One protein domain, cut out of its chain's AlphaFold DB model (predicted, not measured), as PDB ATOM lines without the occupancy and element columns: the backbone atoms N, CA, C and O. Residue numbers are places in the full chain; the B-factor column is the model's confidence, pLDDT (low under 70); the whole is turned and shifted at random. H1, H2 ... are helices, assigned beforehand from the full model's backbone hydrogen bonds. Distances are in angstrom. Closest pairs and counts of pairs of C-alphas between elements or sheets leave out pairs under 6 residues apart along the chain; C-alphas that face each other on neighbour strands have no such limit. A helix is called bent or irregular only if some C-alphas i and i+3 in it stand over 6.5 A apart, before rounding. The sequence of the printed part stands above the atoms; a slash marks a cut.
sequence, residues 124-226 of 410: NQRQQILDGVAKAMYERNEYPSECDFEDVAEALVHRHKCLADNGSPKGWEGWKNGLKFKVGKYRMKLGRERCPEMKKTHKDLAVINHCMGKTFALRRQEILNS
ATOM      1  N   ASN A 124     184.050 228.447 156.757       67.06
ATOM      2  CA  ASN A 124     183.190 229.526 157.232       67.06
ATOM      3  C   ASN A 124     182.934 229.440 158.748       67.06
ATOM      4  O   ASN A 124     183.099 230.432 159.452       67.06
ATOM      5  N   GLN A 125     182.645 228.243 159.269       75.94
ATOM      6  CA  GLN A 125     182.472 228.015 160.710       75.94
ATOM      7  C   GLN A 125     183.762 228.303 161.488       75.94
ATOM      8  O   GLN A 125     183.724 228.990 162.507       75.94
ATOM      9  N   ARG A 126     184.924 227.874 160.968       81.06
ATOM     10  CA  ARG A 126     186.226 228.205 161.573       81.06
ATOM     11  C   ARG A 126     186.445 229.717 161.648       81.06
ATOM     12  O   ARG A 126     186.912 230.221 162.665       81.06
ATOM     13  N   GLN A 127     186.073 230.457 160.600       80.19
ATOM     14  CA  GLN A 127     186.215 231.914 160.591       80.19
ATOM     15  C   GLN A 127     185.266 232.615 161.565       80.19
ATOM     16  O   GLN A 127     185.699 233.556 162.222       80.19
ATOM     17  N   GLN A 128     184.022 232.151 161.704       85.31
ATOM     18  CA  GLN A 128     183.063 232.713 162.661       85.31
ATOM     19  C   GLN A 128     183.522 232.545 164.113       85.31
ATOM     20  O   GLN A 128     183.424 233.489 164.895       85.31
ATOM     21  N   ILE A 129     184.073 231.377 164.456       86.38
ATOM     22  CA  ILE A 129     184.640 231.124 165.789       86.38
ATOM     23  C   ILE A 129     185.832 232.055 166.030       86.38
ATOM     24  O   ILE A 129     185.871 232.752 167.040       86.38
ATOM     25  N   LEU A 130     186.768 232.132 165.076       89.19
ATOM     26  CA  LEU A 130     187.922 233.025 165.186       89.19
ATOM     27  C   LEU A 130     187.516 234.500 165.303       89.19
ATOM     28  O   LEU A 130     188.124 235.226 166.079       89.19
ATOM     29  N   ASP A 131     186.499 234.952 164.566       87.62
ATOM     30  CA  ASP A 131     185.998 236.330 164.642       87.62
ATOM     31  C   ASP A 131     185.345 236.629 166.003       87.62
ATOM     32  O   ASP A 131     185.603 237.685 166.584       87.62
ATOM     33  N   GLY A 132     184.540 235.702 166.531       90.44
ATOM     34  CA  GLY A 132     183.901 235.845 167.841       90.44
ATOM     35  C   GLY A 132     184.911 235.875 168.987       90.44
ATOM     36  O   GLY A 132     184.869 236.773 169.827       90.44
ATOM     37  N   VAL A 133     185.863 234.938 168.984       91.88
ATOM     38  CA  VAL A 133     186.909 234.856 170.013       91.88
ATOM     39  C   VAL A 133     187.871 236.039 169.904       91.88
ATOM     40  O   VAL A 133     188.173 236.661 170.915       91.88
ATOM     41  N   ALA A 134     188.289 236.431 168.697       90.88
ATOM     42  CA  ALA A 134     189.166 237.589 168.515       90.88
ATOM     43  C   ALA A 134     188.522 238.900 168.979       90.88
ATOM     44  O   ALA A 134     189.208 239.748 169.548       90.88
ATOM     45  N   LYS A 135     187.211 239.073 168.766       90.00
ATOM     46  CA  LYS A 135     186.476 240.224 169.298       90.00
ATOM     47  C   LYS A 135     186.501 240.234 170.831       90.00
ATOM     48  O   LYS A 135     186.866 241.250 171.408       90.00
ATOM     49  N   ALA A 136     186.170 239.112 171.470       88.38
ATOM     50  CA  ALA A 136     186.164 239.004 172.931       88.38
ATOM     51  C   ALA A 136     187.566 239.177 173.545       88.38
ATOM     52  O   ALA A 136     187.706 239.802 174.594       88.38
ATOM     53  N   MET A 137     188.608 238.664 172.879       90.00
ATOM     54  CA  MET A 137     190.001 238.891 173.273       90.00
ATOM     55  C   MET A 137     190.361 240.371 173.193       90.00
ATOM     56  O   MET A 137     190.890 240.910 174.155       90.00
ATOM     57  N   TYR A 138     190.030 241.037 172.081       86.19
ATOM     58  CA  TYR A 138     190.316 242.459 171.901       86.19
ATOM     59  C   TYR A 138     189.589 243.344 172.925       86.19
ATOM     60  O   TYR A 138     190.156 244.314 173.410       86.19
ATOM     61  N   GLU A 139     188.337 243.019 173.260       82.69
ATOM     62  CA  GLU A 139     187.560 243.751 174.274       82.69
ATOM     63  C   GLU A 139     188.131 243.597 175.692       82.69
ATOM     64  O   GLU A 139     187.895 244.460 176.534       82.69
ATOM     65  N   ARG A 140     188.881 242.519 175.957       77.38
ATOM     66  CA  ARG A 140     189.584 242.302 177.229       77.38
ATOM     67  C   ARG A 140     190.991 242.895 177.254       77.38
ATOM     68  O   ARG A 140     191.407 243.371 178.302       77.38
ATOM     69  N   ASN A 141     191.713 242.824 176.139       75.50
ATOM     70  CA  ASN A 141     193.063 243.353 175.980       75.50
ATOM     71  C   ASN A 141     193.272 243.762 174.510       75.50
ATOM     72  O   ASN A 141     193.214 242.924 173.606       75.50
ATOM     73  N   GLU A 142     193.542 245.045 174.250       78.06
ATOM     74  CA  GLU A 142     193.740 245.549 172.882       78.06
ATOM     75  C   GLU A 142     195.058 245.053 172.244       78.06
ATOM     76  O   GLU A 142     195.209 245.028 171.009       78.06
ATOM     77  N   TYR A 143     196.009 244.629 173.080       75.56
ATOM     78  CA  TYR A 143     197.314 244.089 172.711       75.56
ATOM     79  C   TYR A 143     197.614 242.789 173.475       75.56
ATOM     80  O   TYR A 143     198.520 242.769 174.310       75.56
ATOM     81  N   PRO A 144     196.907 241.682 173.164       76.44
ATOM     82  CA  PRO A 144     197.187 240.396 173.787       76.44
ATOM     83  C   PRO A 144     198.638 239.981 173.530       76.44
ATOM     84  O   PRO A 144     199.152 240.133 172.413       76.44
ATOM     85  N   SER A 145     199.291 239.497 174.577       77.81
ATOM     86  CA  SER A 145     200.628 238.918 174.546       77.81
ATOM     87  C   SER A 145     200.619 237.549 173.860       77.81
ATOM     88  O   SER A 145     199.565 236.969 173.602       77.81
ATOM     89  N   GLU A 146     201.803 237.006 173.562       78.69
ATOM     90  CA  GLU A 146     201.919 235.633 173.048       78.69
ATOM     91  C   GLU A 146     201.247 234.613 173.976       78.69
ATOM     92  O   GLU A 146     200.515 233.755 173.485       78.69
ATOM     93  N   CYS A 147     201.419 234.763 175.294       81.00
ATOM     94  CA  CYS A 147     200.798 233.899 176.296       81.00
ATOM     95  C   CYS A 147     199.267 233.966 176.238       81.00
ATOM     96  O   CYS A 147     198.617 232.929 176.228       81.00
ATOM     97  N   ASP A 148     198.680 235.157 176.071       81.75
ATOM     98  CA  ASP A 148     197.222 235.303 175.962       81.75
ATOM     99  C   ASP A 148     196.648 234.542 174.752       81.75
ATOM    100  O   ASP A 148     195.544 233.996 174.803       81.75
ATOM    101  N   PHE A 149     197.379 234.510 173.631       86.19
ATOM    102  CA  PHE A 149     196.961 233.739 172.460       86.19
ATOM    103  C   PHE A 149     197.132 232.232 172.656       86.19
ATOM    104  O   PHE A 149     196.341 231.472 172.095       86.19
ATOM    105  N   GLU A 150     198.143 231.807 173.413       87.69
ATOM    106  CA  GLU A 150     198.347 230.408 173.798       87.69
ATOM    107  C   GLU A 150     197.232 229.934 174.728       87.69
ATOM    108  O   GLU A 150     196.513 229.005 174.365       87.69
ATOM    109  N   ASP A 151     196.987 230.651 175.824       88.44
ATOM    110  CA  ASP A 151     195.976 230.309 176.826       88.44
ATOM    111  C   ASP A 151     194.574 230.221 176.217       88.44
ATOM    112  O   ASP A 151     193.814 229.287 176.483       88.44
ATOM    113  N   VAL A 152     194.209 231.177 175.355       90.75
ATOM    114  CA  VAL A 152     192.883 231.188 174.724       90.75
ATOM    115  C   VAL A 152     192.747 230.088 173.670       90.75
ATOM    116  O   VAL A 152     191.683 229.474 173.570       90.75
ATOM    117  N   ALA A 153     193.794 229.816 172.884       90.81
ATOM    118  CA  ALA A 153     193.766 228.745 171.890       90.81
ATOM    119  C   ALA A 153     193.736 227.360 172.555       90.81
ATOM    120  O   ALA A 153     192.961 226.493 172.138       90.81
ATOM    121  N   GLU A 154     194.517 227.175 173.616       90.56
ATOM    122  CA  GLU A 154     194.529 225.962 174.421       90.56
ATOM    123  C   GLU A 154     193.183 225.750 175.113       90.56
ATOM    124  O   GLU A 154     192.588 224.685 174.968       90.56
ATOM    125  N   ALA A 155     192.632 226.774 175.775       91.50
ATOM    126  CA  ALA A 155     191.323 226.686 176.417       91.50
ATOM    127  C   ALA A 155     190.198 226.374 175.415       91.50
ATOM    128  O   ALA A 155     189.280 225.610 175.735       91.50
ATOM    129  N   LEU A 156     190.266 226.925 174.196       88.38
ATOM    130  CA  LEU A 156     189.300 226.664 173.127       88.38
ATOM    131  C   LEU A 156     189.306 225.188 172.706       88.38
ATOM    132  O   LEU A 156     188.243 224.567 172.637       88.38
ATOM    133  N   VAL A 157     190.489 224.618 172.464       88.00
ATOM    134  CA  VAL A 157     190.644 223.218 172.034       88.00
ATOM    135  C   VAL A 157     190.436 222.240 173.192       88.00
ATOM    136  O   VAL A 157     189.808 221.200 173.013       88.00
ATOM    137  N   HIS A 158     190.873 222.581 174.403       86.88
ATOM    138  CA  HIS A 158     190.643 221.766 175.595       86.88
ATOM    139  C   HIS A 158     189.144 221.633 175.899       86.88
ATOM    140  O   HIS A 158     188.652 220.538 176.188       86.88
ATOM    141  N   ARG A 159     188.392 222.736 175.788       85.62
ATOM    142  CA  ARG A 159     186.936 222.743 175.990       85.62
ATOM    143  C   ARG A 159     186.183 222.043 174.860       85.62
ATOM    144  O   ARG A 159     185.142 221.436 175.107       85.62
ATOM    145  N   HIS A 160     186.706 222.111 173.639       82.06
ATOM    146  CA  HIS A 160     186.106 221.514 172.452       82.06
ATOM    147  C   HIS A 160     187.139 220.663 171.714       82.06
ATOM    148  O   HIS A 160     187.698 221.081 170.705       82.06
ATOM    149  N   LYS A 161     187.365 219.437 172.201       79.25
ATOM    150  CA  LYS A 161     188.386 218.519 171.654       79.25
ATOM    151  C   LYS A 161     188.246 218.259 170.150       79.25
ATOM    152  O   LYS A 161     189.239 218.023 169.476       79.25
ATOM    153  N   CYS A 162     187.029 218.361 169.614       75.44
ATOM    154  CA  CYS A 162     186.736 218.253 168.184       75.44
ATOM    155  C   CYS A 162     187.300 219.399 167.322       75.44
ATOM    156  O   CYS A 162     187.224 219.325 166.101       75.44
ATOM    157  N   LEU A 163     187.835 220.459 167.935       77.31
ATOM    158  CA  LEU A 163     188.475 221.579 167.250       77.31
ATOM    159  C   LEU A 163     189.987 221.397 167.083       77.31
ATOM    160  O   LEU A 163     190.605 222.257 166.463       77.31
ATOM    161  N   ALA A 164     190.592 220.342 167.634       79.44
ATOM    162  CA  ALA A 164     192.038 220.154 167.577       79.44
ATOM    163  C   ALA A 164     192.559 220.107 166.126       79.44
ATOM    164  O   ALA A 164     191.970 219.469 165.257       79.44
ATOM    165  N   ASP A 165     193.663 220.803 165.858       74.69
ATOM    166  CA  ASP A 165     194.319 220.812 164.554       74.69
ATOM    167  C   ASP A 165     195.103 219.507 164.336       74.69
ATOM    168  O   ASP A 165     196.024 219.176 165.091       74.69
ATOM    169  N   ASN A 166     194.789 218.804 163.249       60.59
ATOM    170  CA  ASN A 166     195.491 217.588 162.849       60.59
ATOM    171  C   ASN A 166     196.933 217.916 162.418       60.59
ATOM    172  O   ASN A 166     197.154 218.698 161.493       60.59
ATOM    173  N   GLY A 167     197.923 217.311 163.084       56.72
ATOM    174  CA  GLY A 167     199.347 217.438 162.739       56.72
ATOM    175  C   GLY A 167     200.144 218.487 163.526       56.72
ATOM    176  O   GLY A 167     201.337 218.643 163.277       56.72
ATOM    177  N   SER A 168     199.537 219.181 164.496       61.88
ATOM    178  CA  SER A 168     200.271 220.001 165.471       61.88
ATOM    179  C   SER A 168     200.491 219.210 166.768       61.88
ATOM    180  O   SER A 168     199.515 218.684 167.300       61.88
ATOM    181  N   PRO A 169     201.710 219.166 167.345       65.12
ATOM    182  CA  PRO A 169     201.973 218.431 168.589       65.12
ATOM    183  C   PRO A 169     201.151 218.939 169.785       65.12
ATOM    184  O   PRO A 169     200.954 218.197 170.742       65.12
ATOM    185  N   LYS A 170     200.656 220.184 169.728       75.75
ATOM    186  CA  LYS A 170     199.812 220.789 170.770       75.75
ATOM    187  C   LYS A 170     198.319 220.837 170.406       75.75
ATOM    188  O   LYS A 170     197.492 221.107 171.265       75.75
ATOM    189  N   GLY A 171     197.952 220.613 169.140       79.62
ATOM    190  CA  GLY A 171     196.557 220.611 168.675       79.62
ATOM    191  C   GLY A 171     195.844 221.975 168.618       79.62
ATOM    192  O   GLY A 171     194.734 222.042 168.105       79.62
ATOM    193  N   TRP A 172     196.444 223.074 169.087       85.88
ATOM    194  CA  TRP A 172     195.816 224.412 169.095       85.88
ATOM    195  C   TRP A 172     196.600 225.502 168.342       85.88
ATOM    196  O   TRP A 172     196.167 226.652 168.255       85.88
ATOM    197  N   GLU A 173     197.750 225.166 167.757       83.19
ATOM    198  CA  GLU A 173     198.674 226.131 167.141       83.19
ATOM    199  C   GLU A 173     198.061 226.881 165.938       83.19
ATOM    200  O   GLU A 173     198.299 228.075 165.738       83.19
ATOM    201  N   GLY A 174     197.217 226.226 165.137       82.69
ATOM    202  CA  GLY A 174     196.511 226.869 164.027       82.69
ATOM    203  C   GLY A 174     195.381 227.788 164.494       82.69
ATOM    204  O   GLY A 174     195.057 228.760 163.804       82.69
ATOM    205  N   TRP A 175     194.797 227.537 165.669       87.69
ATOM    206  CA  TRP A 175     193.869 228.466 166.319       87.69
ATOM    207  C   TRP A 175     194.597 229.686 166.870       87.69
ATOM    208  O   TRP A 175     194.171 230.802 166.574       87.69
ATOM    209  N   LYS A 176     195.740 229.501 167.544       90.94
ATOM    210  CA  LYS A 176     196.600 230.601 168.013       90.94
ATOM    211  C   LYS A 176     196.933 231.573 166.881       90.94
ATOM    212  O   LYS A 176     196.662 232.771 166.968       90.94
ATOM    213  N   ASN A 177     197.464 231.054 165.776       87.12
ATOM    214  CA  ASN A 177     197.852 231.878 164.630       87.12
ATOM    215  C   ASN A 177     196.643 232.555 163.956       87.12
ATOM    216  O   ASN A 177     196.721 233.718 163.546       87.12
ATOM    217  N   GLY A 178     195.498 231.868 163.900       84.06
ATOM    218  CA  GLY A 178     194.239 232.447 163.434       84.06
ATOM    219  C   GLY A 178     193.764 233.619 164.301       84.06
ATOM    220  O   GLY A 178     193.369 234.658 163.765       84.06
ATOM    221  N   LEU A 179     193.848 233.483 165.626       90.12
ATOM    222  CA  LEU A 179     193.464 234.521 166.586       90.12
ATOM    223  C   LEU A 179     194.377 235.742 166.483       90.12
ATOM    224  O   LEU A 179     193.870 236.856 166.360       90.12
ATOM    225  N   LYS A 180     195.699 235.552 166.399       83.06
ATOM    226  CA  LYS A 180     196.668 236.641 166.164       83.06
ATOM    227  C   LYS A 180     196.308 237.473 164.939       83.06
ATOM    228  O   LYS A 180     196.259 238.704 164.991       83.06
ATOM    229  N   PHE A 181     196.003 236.796 163.832       83.12
ATOM    230  CA  PHE A 181     195.623 237.457 162.591       83.12
ATOM    231  C   PHE A 181     194.303 238.230 162.728       83.12
ATOM    232  O   PHE A 181     194.201 239.385 162.297       83.12
ATOM    233  N   LYS A 182     193.279 237.622 163.339       87.25
ATOM    234  CA  LYS A 182     191.960 238.250 163.498       87.25
ATOM    235  C   LYS A 182     191.967 239.413 164.480       87.25
ATOM    236  O   LYS A 182     191.426 240.463 164.136       87.25
ATOM    237  N   VAL A 183     192.631 239.279 165.627       85.75
ATOM    238  CA  VAL A 183     192.816 240.373 166.593       85.75
ATOM    239  C   VAL A 183     193.583 241.523 165.942       85.75
ATOM    240  O   VAL A 183     193.157 242.673 166.032       85.75
ATOM    241  N   GLY A 184     194.639 241.231 165.173       77.62
ATOM    242  CA  GLY A 184     195.355 242.243 164.393       77.62
ATOM    243  C   GLY A 184     194.451 242.989 163.403       77.62
ATOM    244  O   GLY A 184     194.493 244.219 163.319       77.62
ATOM    245  N   LYS A 185     193.575 242.270 162.690       82.12
ATOM    246  CA  LYS A 185     192.597 242.865 161.766       82.12
ATOM    247  C   LYS A 185     191.552 243.717 162.500       82.12
ATOM    248  O   LYS A 185     191.210 244.797 162.015       82.12
ATOM    249  N   TYR A 186     191.071 243.257 163.652       81.56
ATOM    250  CA  TYR A 186     190.093 243.964 164.482       81.56
ATOM    251  C   TYR A 186     190.682 245.266 165.044       81.56
ATOM    252  O   TYR A 186     190.101 246.337 164.869       81.56
ATOM    253  N   ARG A 187     191.914 245.202 165.561       83.38
ATOM    254  CA  ARG A 187     192.691 246.363 166.013       83.38
ATOM    255  C   ARG A 187     192.919 247.380 164.900       83.38
ATOM    256  O   ARG A 187     192.743 248.575 165.108       83.38
ATOM    257  N   MET A 188     193.278 246.935 163.696       75.44
ATOM    258  CA  MET A 188     193.432 247.839 162.548       75.44
ATOM    259  C   MET A 188     192.112 248.493 162.132       75.44
ATOM    260  O   MET A 188     192.110 249.663 161.750       75.44
ATOM    261  N   LYS A 189     190.991 247.769 162.205       79.69
ATOM    262  CA  LYS A 189     189.661 248.313 161.914       79.69
ATOM    263  C   LYS A 189     189.285 249.414 162.913       79.69
ATOM    264  O   LYS A 189     188.976 250.522 162.487       79.69
ATOM    265  N   LEU A 190     189.399 249.139 164.213       75.56
ATOM    266  CA  LEU A 190     189.079 250.096 165.278       75.56
ATOM    267  C   LEU A 190     190.068 251.267 165.341       75.56
ATOM    268  O   LEU A 190     189.663 252.414 165.509       75.56
ATOM    269  N   GLY A 191     191.359 251.025 165.102       68.56
ATOM    270  CA  GLY A 191     192.366 252.086 165.002       68.56
ATOM    271  C   GLY A 191     192.062 253.087 163.882       68.56
ATOM    272  O   GLY A 191     192.237 254.289 164.060       68.56
ATOM    273  N   ARG A 192     191.517 252.622 162.751       70.25
ATOM    274  CA  ARG A 192     191.052 253.493 161.656       70.25
ATOM    275  C   ARG A 192     189.782 254.274 162.005       70.25
ATOM    276  O   ARG A 192     189.543 255.326 161.414       70.25
ATOM    277  N   GLU A 193     188.941 253.762 162.897       71.62
ATOM    278  CA  GLU A 193     187.772 254.488 163.412       71.62
ATOM    279  C   GLU A 193     188.200 255.580 164.402       71.62
ATOM    280  O   GLU A 193     187.731 256.709 164.289       71.62
ATOM    281  N   ARG A 194     189.169 255.287 165.281       67.50
ATOM    282  CA  ARG A 194     189.747 256.251 166.237       67.50
ATOM    283  C   ARG A 194     190.633 257.315 165.575       67.50
ATOM    284  O   ARG A 194     190.725 258.432 166.074       67.50
ATOM    285  N   CYS A 195     191.287 256.993 164.457       65.31
ATOM    286  CA  CYS A 195     192.135 257.913 163.696       65.31
ATOM    287  C   CYS A 195     191.805 257.840 162.196       65.31
ATOM    288  O   CYS A 195     192.421 257.059 161.462       65.31
ATOM    289  N   PRO A 196     190.878 258.684 161.701       66.25
ATOM    290  CA  PRO A 196     190.502 258.726 160.286       66.25
ATOM    291  C   PRO A 196     191.688 259.022 159.361       66.25
ATOM    292  O   PRO A 196     191.703 258.567 158.220       66.25
ATOM    293  N   GLU A 197     192.711 259.718 159.868       69.38
ATOM    294  CA  GLU A 197     193.969 260.000 159.164       69.38
ATOM    295  C   GLU A 197     194.694 258.721 158.714       69.38
ATOM    296  O   GLU A 197     195.323 258.690 157.660       69.38
ATOM    297  N   MET A 198     194.529 257.611 159.446       62.34
ATOM    298  CA  MET A 198     195.089 256.309 159.067       62.34
ATOM    299  C   MET A 198     194.402 255.682 157.842       62.34
ATOM    300  O   MET A 198     194.915 254.700 157.302       62.34
ATOM    301  N   LYS A 199     193.253 256.223 157.404       64.12
ATOM    302  CA  LYS A 199     192.536 255.800 156.187       64.12
ATOM    303  C   LYS A 199     193.040 256.507 154.924       64.12
ATOM    304  O   LYS A 199     192.709 256.052 153.831       64.12
ATOM    305  N   LYS A 200     193.809 257.595 155.047       73.69
ATOM    306  CA  LYS A 200     194.295 258.368 153.896       73.69
ATOM    307  C   LYS A 200     195.511 257.704 153.245       73.69
ATOM    308  O   LYS A 200     196.362 257.124 153.922       73.69
ATOM    309  N   THR A 201     195.596 257.806 151.920       64.31
ATOM    310  CA  THR A 201     196.744 257.361 151.110       64.31
ATOM    311  C   THR A 201     197.972 258.234 151.342       64.31
ATOM    312  O   THR A 201     199.072 257.704 151.468       64.31
ATOM    313  N   HIS A 202     197.780 259.550 151.469       60.00
ATOM    314  CA  HIS A 202     198.807 260.481 151.924       60.00
ATOM    315  C   HIS A 202     198.523 260.858 153.379       60.00
ATOM    316  O   HIS A 202     197.527 261.517 153.673       60.00
ATOM    317  N   LYS A 203     199.362 260.363 154.286       69.06
ATOM    318  CA  LYS A 203     199.166 260.476 155.731       69.06
ATOM    319  C   LYS A 203     199.887 261.705 156.260       69.06
ATOM    320  O   LYS A 203     201.079 261.857 156.006       69.06
ATOM    321  N   ASP A 204     199.199 262.528 157.038       74.12
ATOM    322  CA  ASP A 204     199.850 263.595 157.786       74.12
ATOM    323  C   ASP A 204     200.540 263.024 159.039       74.12
ATOM    324  O   ASP A 204     199.890 262.596 160.002       74.12
ATOM    325  N   LEU A 205     201.878 262.988 159.021       64.06
ATOM    326  CA  LEU A 205     202.673 262.490 160.146       64.06
ATOM    327  C   LEU A 205     202.501 263.340 161.412       64.06
ATOM    328  O   LEU A 205     202.606 262.787 162.505       64.06
ATOM    329  N   ALA A 206     202.214 264.640 161.302       64.19
ATOM    330  CA  ALA A 206     201.999 265.495 162.465       64.19
ATOM    331  C   ALA A 206     200.689 265.125 163.173       64.19
ATOM    332  O   ALA A 206     200.661 264.980 164.394       64.19
ATOM    333  N   VAL A 207     199.626 264.862 162.410       64.69
ATOM    334  CA  VAL A 207     198.329 264.419 162.951       64.69
ATOM    335  C   VAL A 207     198.425 263.017 163.560       64.69
ATOM    336  O   VAL A 207     197.835 262.754 164.613       64.69
ATOM    337  N   ILE A 208     199.203 262.122 162.944       58.16
ATOM    338  CA  ILE A 208     199.466 260.784 163.491       58.16
ATOM    339  C   ILE A 208     200.269 260.877 164.789       58.16
ATOM    340  O   ILE A 208     199.864 260.276 165.783       58.16
ATOM    341  N   ASN A 209     201.359 261.645 164.818       56.69
ATOM    342  CA  ASN A 209     202.180 261.825 166.018       56.69
ATOM    343  C   ASN A 209     201.391 262.482 167.153       56.69
ATOM    344  O   ASN A 209     201.496 262.047 168.297       56.69
ATOM    345  N   HIS A 210     200.528 263.449 166.836       59.28
ATOM    346  CA  HIS A 210     199.603 264.056 167.791       59.28
ATOM    347  C   HIS A 210     198.622 263.035 168.383       59.28
ATOM    348  O   HIS A 210     198.446 262.961 169.598       59.28
ATOM    349  N   CYS A 211     198.015 262.189 167.545       56.03
ATOM    350  CA  CYS A 211     197.124 261.126 168.016       56.03
ATOM    351  C   CYS A 211     197.870 260.061 168.834       56.03
ATOM    352  O   CYS A 211     197.360 259.595 169.852       56.03
ATOM    353  N   MET A 212     199.087 259.689 168.426       55.41
ATOM    354  CA  MET A 212     199.921 258.755 169.180       55.41
ATOM    355  C   MET A 212     200.304 259.328 170.545       55.41
ATOM    356  O   MET A 212     200.140 258.620 171.536       55.41
ATOM    357  N   GLY A 213     200.709 260.600 170.608       53.72
ATOM    358  CA  GLY A 213     201.038 261.305 171.849       53.72
ATOM    359  C   GLY A 213     199.877 261.328 172.843       53.72
ATOM    360  O   GLY A 213     200.071 261.008 174.011       53.72
ATOM    361  N   LYS A 214     198.647 261.566 172.371       54.59
ATOM    362  CA  LYS A 214     197.436 261.525 173.214       54.59
ATOM    363  C   LYS A 214     197.124 260.149 173.808       54.59
ATOM    364  O   LYS A 214     196.532 260.063 174.873       54.59
ATOM    365  N   THR A 215     197.503 259.075 173.119       51.19
ATOM    366  CA  THR A 215     197.255 257.688 173.567       51.19
ATOM    367  C   THR A 215     198.458 257.046 174.262       51.19
ATOM    368  O   THR A 215     198.366 255.907 174.715       51.19
ATOM    369  N   PHE A 216     199.589 257.753 174.341       50.50
ATOM    370  CA  PHE A 216     200.849 257.216 174.853       50.50
ATOM    371  C   PHE A 216     200.772 256.868 176.344       50.50
ATOM    372  O   PHE A 216     201.238 255.802 176.734       50.50
ATOM    373  N   ALA A 217     200.135 257.721 177.155       46.91
ATOM    374  CA  ALA A 217     199.958 257.482 178.588       46.91
ATOM    375  C   ALA A 217     199.099 256.232 178.863       46.91
ATOM    376  O   ALA A 217     199.524 255.344 179.595       46.91
ATOM    377  N   LEU A 218     197.954 256.097 178.181       49.84
ATOM    378  CA  LEU A 218     197.045 254.950 178.339       49.84
ATOM    379  C   LEU A 218     197.694 253.620 177.924       49.84
ATOM    380  O   LEU A 218     197.572 252.626 178.632       49.84
ATOM    381  N   ARG A 219     198.465 253.608 176.826       56.06
ATOM    382  CA  ARG A 219     199.224 252.417 176.391       56.06
ATOM    383  C   ARG A 219     200.313 252.005 177.384       56.06
ATOM    384  O   ARG A 219     200.753 250.863 177.358       56.06
ATOM    385  N   ARG A 220     200.787 252.932 178.222       56.38
ATOM    386  CA  ARG A 220     201.844 252.686 179.209       56.38
ATOM    387  C   ARG A 220     201.289 252.297 180.578       56.38
ATOM    388  O   ARG A 220     201.932 251.523 181.278       56.38
ATOM    389  N   GLN A 221     200.079 252.743 180.905       44.19
ATOM    390  CA  GLN A 221     199.330 252.311 182.085       44.19
ATOM    391  C   GLN A 221     199.012 250.803 182.040       44.19
ATOM    392  O   GLN A 221     199.124 250.114 183.047       44.19
ATOM    393  N   GLU A 222     198.709 250.258 180.856       49.16
ATOM    394  CA  GLU A 222     198.429 248.824 180.654       49.16
ATOM    395  C   GLU A 222     199.678 247.941 180.871       49.16
ATOM    396  O   GLU A 222     199.584 246.844 181.424       49.16
ATOM    397  N   ILE A 223     200.866 248.458 180.529       52.66
ATOM    398  CA  ILE A 223     202.169 247.805 180.760       52.66
ATOM    399  C   ILE A 223     202.541 247.827 182.253       52.66
ATOM    400  O   ILE A 223     203.067 246.852 182.776       52.66
ATOM    401  N   LEU A 224     202.239 248.923 182.954       40.41
ATOM    402  CA  LEU A 224     202.490 249.063 184.397       40.41
ATOM    403  C   LEU A 224     201.550 248.201 185.258       40.41
ATOM    404  O   LEU A 224     201.932 247.766 186.345       40.41
ATOM    405  N   ASN A 225     200.337 247.935 184.767       42.41
ATOM    406  CA  ASN A 225     199.328 247.135 185.467       42.41
ATOM    407  C   ASN A 225     199.485 245.620 185.260       42.41
ATOM    408  O   ASN A 225     198.937 244.844 186.037       42.41
ATOM    409  N   SER A 226     200.214 245.187 184.230       43.88
ATOM    410  CA  SER A 226     200.417 243.767 183.913       43.88
ATOM    411  C   SER A 226     201.605 243.129 184.648       43.88
ATOM    412  O   SER A 226     201.774 241.914 184.568       43.88
TER     413      SER A 226
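This is residues 124 to 226 of the 410 residues of an uncharacterized protein of Coregonus sp. 'balchen' (UniProt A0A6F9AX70). One long helix, H3, makes the backbone of the shape: H1 crosses its middle as an X, H2 packs on its first part, and past residue 194, where H3 stops, the little helix H4 leads on into an arm, H5. H5 is bent and folds back toward the side of H1 and H2 without reaching either helix, so that the model looks open there, and residues 213 to 218 stand free. The printed part has 103 residues with five named helices, H1 to H5 in order along the chain, and no named strand; the class is all helix. The whole is loose, with a radius of gyration of the C-alphas of 16.6 A and spans of 49 by 33 by 20 A.

Find C-alpha 124 at (183.190, 229.526, 157.232); from there H1 runs through residues 124 to 140, 24.6 A. Next comes H2, residues 146 to 159, 20.0 A. After residues 160 to 172, which hold no named element, look for C-alpha 173 at (198.674, 226.131, 167.141), where H3 begins; it runs to residue 194, 31.4 A. H4 is residues 196 to 199. H5, residues 205 to 225, was assigned as one helix by its hydrogen bonds but is bent: C-alphas 214 and 217 are 7.2 A apart. Its arms are H5a, residues 205 to 214, 14.1 A, and H5b, residues 217 to 225, 12.4 A, ending at C-alpha 225 at (199.328, 247.135, 185.467).

Start at the hub, H3, which touches three helices. H1 touches it at a steep tilt of 60 degrees, the same way; the closest C-alphas are those of Ala 134 and Val 183, 5.0 A apart. H2, with residues 149 to 153 alone, touches H3 at a steep tilt of 58 degrees, opposite ways; look at Ala 153 and Lys 176, whose C-alphas, the closest, are 5.1 A apart. H1 and H2 are near each other, their closest C-alphas 8.4 A apart. H3 and H4 only just touch, with 3 pairs of C-alphas within 8 A, and only at the corner; the closest C-alphas are those of Arg 192 and Met 198, 5.6 A apart. H4 and H5a only just touch, also with 3 pairs; the closest C-alphas are those of Glu 197 and Ile 208, 7.0 A apart. H5a and H5b stand at a steep tilt of 44 degrees, and H5b touches no helix. Every backbone O i to N i+4 pair is within hydrogen-bond range in H1, H2, H3 and H5a, against 4 of 5 in H5b; H4 is too short for such a pair.

The two C-alphas farthest apart are those of Cys 162 and Ala 206, 50.0 A. The printed part has no cut. The link from H2 to H3 is long, 13 residues; the other links are tight. Mean pLDDT of the printed part is 73.9; look for values under 70 in 37 residues, among them 205 to 226.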